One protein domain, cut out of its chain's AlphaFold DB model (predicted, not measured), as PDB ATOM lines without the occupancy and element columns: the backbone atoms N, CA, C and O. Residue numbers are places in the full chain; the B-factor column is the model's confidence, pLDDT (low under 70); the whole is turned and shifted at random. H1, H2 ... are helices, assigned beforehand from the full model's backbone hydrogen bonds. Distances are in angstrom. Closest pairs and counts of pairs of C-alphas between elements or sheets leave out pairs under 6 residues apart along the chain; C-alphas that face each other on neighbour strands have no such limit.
ATOM      1  N   ASP A  99      24.608 -17.026 -66.180       86.50
ATOM      2  CA  ASP A  99      26.018 -16.832 -65.837       86.50
ATOM      3  C   ASP A  99      26.148 -16.304 -64.408       86.50
ATOM      4  O   ASP A  99      26.941 -16.842 -63.630       86.50
ATOM      5  N   LYS A 100      25.323 -15.314 -64.039       89.69
ATOM      6  CA  LYS A 100      25.257 -14.813 -62.662       89.69
ATOM      7  C   LYS A 100      24.798 -15.904 -61.694       89.69
ATOM      8  O   LYS A 100      25.471 -16.127 -60.692       89.69
ATOM      9  N   LEU A 101      23.743 -16.646 -62.042       88.44
ATOM     10  CA  LEU A 101      23.247 -17.768 -61.238       88.44
ATOM     11  C   LEU A 101      24.341 -18.823 -61.019       88.44
ATOM     12  O   LEU A 101      24.615 -19.199 -59.884       88.44
ATOM     13  N   ARG A 102      25.040 -19.242 -62.085       84.31
ATOM     14  CA  ARG A 102      26.157 -20.198 -61.991       84.31
ATOM     15  C   ARG A 102      27.271 -19.693 -61.072       84.31
ATOM     16  O   ARG A 102      27.840 -20.485 -60.321       84.31
ATOM     17  N   ASN A 103      27.612 -18.408 -61.150       85.44
ATOM     18  CA  ASN A 103      28.657 -17.818 -60.316       85.44
ATOM     19  C   ASN A 103      28.244 -17.780 -58.838       85.44
ATOM     20  O   ASN A 103      29.038 -18.193 -57.994       85.44
ATOM     21  N   THR A 104      27.001 -17.399 -58.534       88.31
ATOM     22  CA  THR A 104      26.438 -17.473 -57.175       88.31
ATOM     23  C   THR A 104      26.464 -18.905 -56.643       88.31
ATOM     24  O   THR A 104      27.017 -19.150 -55.574       88.31
ATOM     25  N   THR A 105      25.989 -19.893 -57.413       82.56
ATOM     26  CA  THR A 105      26.047 -21.306 -57.003       82.56
ATOM     27  C   THR A 105      27.478 -21.758 -56.709       82.56
ATOM     28  O   THR A 105      27.726 -22.432 -55.711       82.56
ATOM     29  N   ARG A 106      28.446 -21.367 -57.545       84.75
ATOM     30  CA  ARG A 106      29.861 -21.682 -57.319       84.75
ATOM     31  C   ARG A 106      30.384 -21.041 -56.028       84.75
ATOM     32  O   ARG A 106      31.073 -21.718 -55.272       84.75
ATOM     33  N   ASN A 107      30.054 -19.778 -55.762       85.00
ATOM     34  CA  ASN A 107      30.462 -19.091 -54.533       85.00
ATOM     35  C   ASN A 107      29.921 -19.804 -53.287       85.00
ATOM     36  O   ASN A 107      30.680 -20.049 -52.351       85.00
ATOM     37  N   ILE A 108      28.651 -20.217 -53.321       85.56
ATOM     38  CA  ILE A 108      28.006 -20.981 -52.246       85.56
ATOM     39  C   ILE A 108      28.731 -22.310 -52.007       85.56
ATOM     40  O   ILE A 108      29.104 -22.609 -50.875       85.56
ATOM     41  N   ILE A 109      28.995 -23.082 -53.069       83.31
ATOM     42  CA  ILE A 109      29.692 -24.378 -52.978       83.31
ATOM     43  C   ILE A 109      31.097 -24.226 -52.373       83.31
ATOM     44  O   ILE A 109      31.567 -25.119 -51.672       83.31
ATOM     45  N   HIS A 110      31.768 -23.098 -52.613       87.38
ATOM     46  CA  HIS A 110      33.089 -22.809 -52.051       87.38
ATOM     47  C   HIS A 110      33.056 -22.201 -50.640       87.38
ATOM     48  O   HIS A 110      34.096 -21.768 -50.151       87.38
ATOM     49  N   GLY A 111      31.898 -22.186 -49.974       85.81
ATOM     50  CA  GLY A 111      31.761 -21.705 -48.597       85.81
ATOM     51  C   GLY A 111      31.597 -20.190 -48.464       85.81
ATOM     52  O   GLY A 111      31.546 -19.685 -47.349       85.81
ATOM     53  N   ASN A 112      31.447 -19.461 -49.573       86.06
ATOM     54  CA  ASN A 112      31.208 -18.015 -49.579       86.06
ATOM     55  C   ASN A 112      29.705 -17.690 -49.629       86.06
ATOM     56  O   ASN A 112      29.295 -16.711 -50.245       86.06
ATOM     57  N   ALA A 113      28.863 -18.542 -49.040       79.12
ATOM     58  CA  ALA A 113      27.412 -18.382 -49.099       79.12
ATOM     59  C   ALA A 113      26.931 -17.135 -48.337       79.12
ATOM     60  O   ALA A 113      26.035 -16.446 -48.803       79.12
ATOM     61  N   SER A 114      27.560 -16.816 -47.201       77.44
ATOM     62  CA  SER A 114      27.181 -15.690 -46.334       77.44
ATOM     63  C   SER A 114      27.486 -14.309 -46.916       77.44
ATOM     64  O   SER A 114      27.034 -13.305 -46.374       77.44
ATOM     65  N   THR A 115      28.269 -14.239 -47.994       81.12
ATOM     66  CA  THR A 115      28.603 -12.980 -48.670       81.12
ATOM     67  C   THR A 115      27.796 -12.762 -49.944       81.12
ATOM     68  O   THR A 115      27.910 -11.696 -50.549       81.12
ATOM     69  N   ASP A 116      26.988 -13.742 -50.364       91.56
ATOM     70  CA  ASP A 116      26.170 -13.621 -51.563       91.56
ATOM     71  C   ASP A 116      24.837 -12.915 -51.233       91.56
ATOM     72  O   ASP A 116      24.044 -13.444 -50.450       91.56
ATOM     73  N   PRO A 117      24.551 -11.742 -51.836       92.31
ATOM     74  CA  PRO A 117      23.351 -10.968 -51.523       92.31
ATOM     75  C   PRO A 117      22.038 -11.721 -51.754       92.31
ATOM     76  O   PRO A 117      21.065 -11.462 -51.053       92.31
ATOM     77  N   PHE A 118      21.990 -12.653 -52.714       93.50
ATOM     78  CA  PHE A 118      20.787 -13.448 -52.952       93.50
ATOM     79  C   PHE A 118      20.529 -14.401 -51.783       93.50
ATOM     80  O   PHE A 118      19.399 -14.499 -51.316       93.50
ATOM     81  N   VAL A 119      21.566 -15.078 -51.287       92.31
ATOM     82  CA  VAL A 119      21.435 -16.014 -50.158       92.31
ATOM     83  C   VAL A 119      21.032 -15.278 -48.887       92.31
ATOM     84  O   VAL A 119      20.140 -15.744 -48.183       92.31
ATOM     85  N   THR A 120      21.651 -14.126 -48.621       93.75
ATOM     86  CA  THR A 120      21.319 -13.297 -47.459       93.75
ATOM     87  C   THR A 120      19.868 -12.826 -47.506       93.75
ATOM     88  O   THR A 120      19.148 -13.024 -46.537       93.75
ATOM     89  N   GLU A 121      19.397 -12.301 -48.642       95.81
ATOM     90  CA  GLU A 121      18.001 -11.857 -48.773       95.81
ATOM     91  C   GLU A 121      16.997 -13.017 -48.652       95.81
ATOM     92  O   GLU A 121      15.923 -12.847 -48.079       95.81
ATOM     93  N   VAL A 122      17.335 -14.214 -49.153       94.06
ATOM     94  CA  VAL A 122      16.495 -15.412 -48.966       94.06
ATOM     95  C   VAL A 122      16.432 -15.820 -47.492       94.06
ATOM     96  O   VAL A 122      15.356 -16.167 -47.010       94.06
ATOM     97  N   ALA A 123      17.552 -15.768 -46.768       93.69
ATOM     98  CA  ALA A 123      17.575 -16.060 -45.336       93.69
ATOM     99  C   ALA A 123      16.741 -15.040 -44.540       93.69
ATOM    100  O   ALA A 123      15.887 -15.436 -43.753       93.69
ATOM    101  N   GLU A 124      16.908 -13.745 -44.824       94.69
ATOM    102  CA  GLU A 124      16.128 -12.665 -44.205       94.69
ATOM    103  C   GLU A 124      14.619 -12.815 -44.458       94.69
ATOM    104  O   GLU A 124      13.813 -12.568 -43.561       94.69
ATOM    105  N   PHE A 125      14.223 -13.255 -45.659       94.88
ATOM    106  CA  PHE A 125      12.825 -13.549 -45.979       94.88
ATOM    107  C   PHE A 125      12.246 -14.652 -45.083       94.88
ATOM    108  O   PHE A 125      11.145 -14.488 -44.548       94.88
ATOM    109  N   PHE A 126      12.973 -15.753 -44.881       92.81
ATOM    110  CA  PHE A 126      12.514 -16.830 -44.000       92.81
ATOM    111  C   PHE A 126      12.492 -16.406 -42.531       92.81
ATOM    112  O   PHE A 126      11.495 -16.651 -41.855       92.81
ATOM    113  N   ASP A 127      13.507 -15.679 -42.063       92.94
ATOM    114  CA  ASP A 127      13.554 -15.161 -40.690       92.94
ATOM    115  C   ASP A 127      12.381 -14.205 -40.399       92.94
ATOM    116  O   ASP A 127      11.770 -14.252 -39.326       92.94
ATOM    117  N   ALA A 128      12.025 -13.338 -41.351       90.50
ATOM    118  CA  ALA A 128      10.872 -12.449 -41.221       90.50
ATOM    119  C   ALA A 128       9.545 -13.226 -41.172       90.50
ATOM    120  O   ALA A 128       8.667 -12.906 -40.365       90.50
ATOM    121  N   SER A 129       9.423 -14.268 -41.995       87.19
ATOM    122  CA  SER A 129       8.217 -15.096 -42.109       87.19
ATOM    123  C   SER A 129       7.973 -15.935 -40.851       87.19
ATOM    124  O   SER A 129       6.866 -15.933 -40.311       87.19
ATOM    125  N   ASP A 130       9.026 -16.548 -40.304       84.81
ATOM    126  CA  ASP A 130       8.980 -17.318 -39.054       84.81
ATOM    127  C   ASP A 130       8.520 -16.466 -37.859       84.81
ATOM    128  O   ASP A 130       7.830 -16.945 -36.951       84.81
ATOM    129  N   ASN A 131       8.900 -15.186 -37.834       76.12
ATOM    130  CA  ASN A 131       8.485 -14.245 -36.791       76.12
ATOM    131  C   ASN A 131       7.014 -13.817 -36.937       76.12
ATOM    132  O   ASN A 131       6.335 -13.546 -35.939       76.12
ATOM    133  N   GLN A 132       6.500 -13.789 -38.167       73.31
ATOM    134  CA  GLN A 132       5.107 -13.465 -38.460       73.31
ATOM    135  C   GLN A 132       4.165 -14.632 -38.119       73.31
ATOM    136  O   GLN A 132       3.132 -14.408 -37.485       73.31
ATOM    137  N   GLU A 133       4.540 -15.876 -38.436       66.38
ATOM    138  CA  GLU A 133       3.745 -17.069 -38.096       66.38
ATOM    139  C   GLU A 133       3.629 -17.290 -36.583       66.38
ATOM    140  O   GLU A 133       2.537 -17.551 -36.074       66.38
ATOM    141  N   LYS A 134       4.718 -17.085 -35.825       61.50
ATOM    142  CA  LYS A 134       4.707 -17.174 -34.350       61.50
ATOM    143  C   LYS A 134       3.767 -16.160 -33.694       61.50
ATOM    144  O   LYS A 134       3.276 -16.406 -32.593       61.50
ATOM    145  N   SER A 135       3.492 -15.047 -34.371       59.09
ATOM    146  CA  SER A 135       2.579 -14.002 -33.896       59.09
ATOM    147  C   SER A 135       1.108 -14.290 -34.242       59.09
ATOM    148  O   SER A 135       0.212 -13.696 -33.646       59.09
ATOM    149  N   SER A 136       0.845 -15.228 -35.160       59.53
ATOM    150  CA  SER A 136      -0.484 -15.590 -35.680       59.53
ATOM    151  C   SER A 136      -0.995 -16.942 -35.147       59.53
ATOM    152  O   SER A 136      -1.796 -17.607 -35.806       59.53
ATOM    153  N   ALA A 137      -0.565 -17.359 -33.951       52.66
ATOM    154  CA  ALA A 137      -0.821 -18.677 -33.344       52.66
ATOM    155  C   ALA A 137      -2.306 -19.028 -33.037       52.66
ATOM    156  O   ALA A 137      -2.583 -19.924 -32.245       52.66
ATOM    157  N   LEU A 138      -3.264 -18.330 -33.654       54.12
ATOM    158  CA  LEU A 138      -4.708 -18.572 -33.590       54.12
ATOM    159  C   LEU A 138      -5.352 -18.856 -34.966       54.12
ATOM    160  O   LEU A 138      -6.567 -19.021 -35.021       54.12
ATOM    161  N   ALA A 139      -4.582 -18.910 -36.058       60.56
ATOM    162  CA  ALA A 139      -5.092 -19.203 -37.403       60.56
ATOM    163  C   ALA A 139      -4.771 -20.643 -37.845       60.56
ATOM    164  O   ALA A 139      -3.760 -21.213 -37.432       60.56
ATOM    165  N   ASP A 140      -5.649 -21.216 -38.674       80.25
ATOM    166  CA  ASP A 140      -5.530 -22.563 -39.244       80.25
ATOM    167  C   ASP A 140      -4.131 -22.824 -39.822       80.25
ATOM    168  O   ASP A 140      -3.575 -21.991 -40.541       80.25
ATOM    169  N   GLN A 141      -3.564 -23.997 -39.520       81.06
ATOM    170  CA  GLN A 141      -2.255 -24.373 -40.051       81.06
ATOM    171  C   GLN A 141      -2.309 -24.482 -41.585       81.06
ATOM    172  O   GLN A 141      -3.204 -25.152 -42.112       81.06
ATOM    173  N   PRO A 142      -1.353 -23.877 -42.312       84.12
ATOM    174  CA  PRO A 142      -1.291 -23.995 -43.761       84.12
ATOM    175  C   PRO A 142      -1.038 -25.445 -44.189       84.12
ATOM    176  O   PRO A 142      -0.317 -26.212 -43.545       84.12
ATOM    177  N   THR A 143      -1.638 -25.828 -45.312       86.94
ATOM    178  CA  THR A 143      -1.401 -27.128 -45.950       86.94
ATOM    179  C   THR A 143       0.022 -27.211 -46.527       86.94
ATOM    180  O   THR A 143       0.618 -26.179 -46.848       86.94
ATOM    181  N   PRO A 144       0.575 -28.423 -46.736       81.94
ATOM    182  CA  PRO A 144       1.887 -28.586 -47.367       81.94
ATOM    183  C   PRO A 144       2.025 -27.873 -48.721       81.94
ATOM    184  O   PRO A 144       3.071 -27.284 -48.989       81.94
ATOM    185  N   ASP A 145       0.969 -27.873 -49.540       80.88
ATOM    186  CA  ASP A 145       0.962 -27.194 -50.842       80.88
ATOM    187  C   ASP A 145       1.014 -25.666 -50.687       80.88
ATOM    188  O   ASP A 145       1.771 -25.001 -51.389       80.88
ATOM    189  N   GLN A 146       0.287 -25.103 -49.714       82.81
ATOM    190  CA  GLN A 146       0.345 -23.667 -49.412       82.81
ATOM    191  C   GLN A 146       1.735 -23.243 -48.922       82.81
ATOM    192  O   GLN A 146       2.245 -22.211 -49.356       82.81
ATOM    193  N   ASN A 147       2.373 -24.055 -48.075       82.94
ATOM    194  CA  ASN A 147       3.751 -23.813 -47.639       82.94
ATOM    195  C   ASN A 147       4.727 -23.865 -48.817       82.94
ATOM    196  O   ASN A 147       5.612 -23.020 -48.938       82.94
ATOM    197  N   TRP A 148       4.557 -24.839 -49.710       80.06
ATOM    198  CA  TRP A 148       5.378 -24.967 -50.908       80.06
ATOM    199  C   TRP A 148       5.226 -23.768 -51.854       80.06
ATOM    200  O   TRP A 148       6.224 -23.245 -52.357       80.06
ATOM    201  N   ASP A 149       3.999 -23.296 -52.068       83.31
ATOM    202  CA  ASP A 149       3.719 -22.114 -52.884       83.31
ATOM    203  C   ASP A 149       4.307 -20.845 -52.259       83.31
ATOM    204  O   ASP A 149       4.928 -20.042 -52.962       83.31
ATOM    205  N   PHE A 150       4.195 -20.689 -50.938       88.31
ATOM    206  CA  PHE A 150       4.806 -19.586 -50.200       88.31
ATOM    207  C   PHE A 150       6.332 -19.567 -50.372       88.31
ATOM    208  O   PHE A 150       6.883 -18.574 -50.853       88.31
ATOM    209  N   ILE A 151       6.997 -20.696 -50.099       87.38
ATOM    210  CA  ILE A 151       8.449 -20.867 -50.263       87.38
ATOM    211  C   ILE A 151       8.879 -20.517 -51.693       87.38
ATOM    212  O   ILE A 151       9.796 -19.719 -51.903       87.38
ATOM    213  N   ASN A 152       8.209 -21.089 -52.697       87.31
ATOM    214  CA  ASN A 152       8.582 -20.873 -54.091       87.31
ATOM    215  C   ASN A 152       8.332 -19.443 -54.549       87.31
ATOM    216  O   ASN A 152       9.124 -18.913 -55.328       87.31
ATOM    217  N   SER A 153       7.238 -18.824 -54.107       89.31
ATOM    218  CA  SER A 153       6.905 -17.450 -54.476       89.31
ATOM    219  C   SER A 153       7.937 -16.459 -53.928       89.31
ATOM    220  O   SER A 153       8.483 -15.686 -54.716       89.31
ATOM    221  N   GLY A 154       8.306 -16.570 -52.645       92.12
ATOM    222  CA  GLY A 154       9.326 -15.728 -52.013       92.12
ATOM    223  C   GLY A 154      10.709 -15.888 -52.643       92.12
ATOM    224  O   GLY A 154      11.317 -14.909 -53.081       92.12
ATOM    225  N   ILE A 155      11.179 -17.132 -52.805       92.94
ATOM    226  CA  ILE A 155      12.463 -17.398 -53.478       92.94
ATOM    227  C   ILE A 155      12.439 -16.855 -54.910       92.94
ATOM    228  O   ILE A 155      13.428 -16.279 -55.370       92.94
ATOM    229  N   ARG A 156      11.326 -17.020 -55.636       91.38
ATOM    230  CA  ARG A 156      11.201 -16.544 -57.017       91.38
ATOM    231  C   ARG A 156      11.250 -15.025 -57.104       91.38
ATOM    232  O   ARG A 156      11.907 -14.519 -58.010       91.38
ATOM    233  N   GLU A 157      10.571 -14.309 -56.218       92.75
ATOM    234  CA  GLU A 157      10.577 -12.843 -56.195       92.75
ATOM    235  C   GLU A 157      11.998 -12.299 -55.996       92.75
ATOM    236  O   GLU A 157      12.484 -11.494 -56.798       92.75
ATOM    237  N   ILE A 158      12.713 -12.835 -55.005       95.81
ATOM    238  CA  ILE A 158      14.108 -12.477 -54.734       95.81
ATOM    239  C   ILE A 158      14.994 -12.875 -55.923       95.81
ATOM    240  O   ILE A 158      15.809 -12.085 -56.404       95.81
ATOM    241  N   ALA A 159      14.796 -14.067 -56.490       93.62
ATOM    242  CA  ALA A 159      15.543 -14.514 -57.661       93.62
ATOM    243  C   ALA A 159      15.345 -13.582 -58.866       93.62
ATOM    244  O   ALA A 159      16.315 -13.298 -59.565       93.62
ATOM    245  N   VAL A 160      14.131 -13.073 -59.117       92.44
ATOM    246  CA  VAL A 160      13.872 -12.098 -60.193       92.44
ATOM    247  C   VAL A 160      14.723 -10.845 -59.993       92.44
ATOM    248  O   VAL A 160      15.376 -10.410 -60.938       92.44
ATOM    249  N   LYS A 161      14.794 -10.305 -58.774       94.19
ATOM    250  CA  LYS A 161      15.619  -9.126 -58.461       94.19
ATOM    251  C   LYS A 161      17.106  -9.356 -58.753       94.19
ATOM    252  O   LYS A 161      17.772  -8.473 -59.293       94.19
ATOM    253  N   HIS A 162      17.632 -10.535 -58.422       93.62
ATOM    254  CA  HIS A 162      19.065 -10.819 -58.559       93.62
ATOM    255  C   HIS A 162      19.467 -11.334 -59.935       93.62
ATOM    256  O   HIS A 162      20.565 -11.022 -60.396       93.62
ATOM    257  N   PHE A 163      18.614 -12.113 -60.591       93.88
ATOM    258  CA  PHE A 163      18.983 -12.903 -61.765       93.88
ATOM    259  C   PHE A 163      18.141 -12.612 -63.004       93.88
ATOM    260  O   PHE A 163      18.409 -13.212 -64.043       93.88
ATOM    261  N   ALA A 164      17.138 -11.731 -62.964       91.06
ATOM    262  CA  ALA A 164      16.488 -11.320 -64.203       91.06
ATOM    263  C   ALA A 164      17.448 -10.450 -65.022       91.06
ATOM    264  O   ALA A 164      17.955  -9.431 -64.549       91.06
TER     265      ALA A 164
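What this domain is: This is residues 99 to 164 of the 211 residues of the protein "Hypothetical protein" of Polarella glacialis (UniProt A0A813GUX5). The longest helix, H3, folds back beside H2 in a long helical hairpin that touches at one end and splays open toward its link, while the shorter H1 lies across the end away from that link, where H2 begins and H3 ends. Residues 134 to 140 and 143 to 149, at the linked end, stick out with nothing packed on them. The printed part has 66 residues, with three named helices in the order H1, H2, H3 and no named strand; the class is all helix. The whole is a loose rod, with a radius of gyration of the C-alphas of 14.3 A and spans of 43 by 20 by 18 A.

Where its parts are: H3 covers residues 144 to 163, 27.3 A from first to last C-alpha, and ends with C-alpha 163 at (18.983, -12.903, -61.765). H2 covers residues 117 to 135, 27.4 A, and begins with C-alpha 117 at (23.351, -10.968, -51.523). H1 covers residues 99 to 109, 15.4 A, from C-alpha 99 at (26.018, -16.832, -65.837).

How they stand to each other: H3 and H2 form a helical hairpin and touch, the closest C-alphas being those of Val 122 and Ile 155, 6.4 A apart. They run opposite ways at a shallow tilt of 34 degrees, only just short of steep. H2 touches H3 with residues 118 to 125 alone, and H3 touches H2 with residues 154 to 162 alone. H1 and H3 are close but not clearly touching, with the closest C-alphas, those of Leu 101 and Phe 163, 6.5 A apart; they run opposite ways at a steep tilt of 64 degrees. H1 and H2 are near each other, their closest C-alphas 8.1 A apart. Every O i to N i+4 pair is within hydrogen-bond range in H1 and H3; in H2, 14 of 15 are.

The domain as a whole: The C-alphas of Asp 99 and Leu 138, the two farthest apart, are 44.6 A apart. The printed part has no cut, and both links are short. The mean pLDDT of the printed part is 84.7, and residues 133 to 139 are under 70.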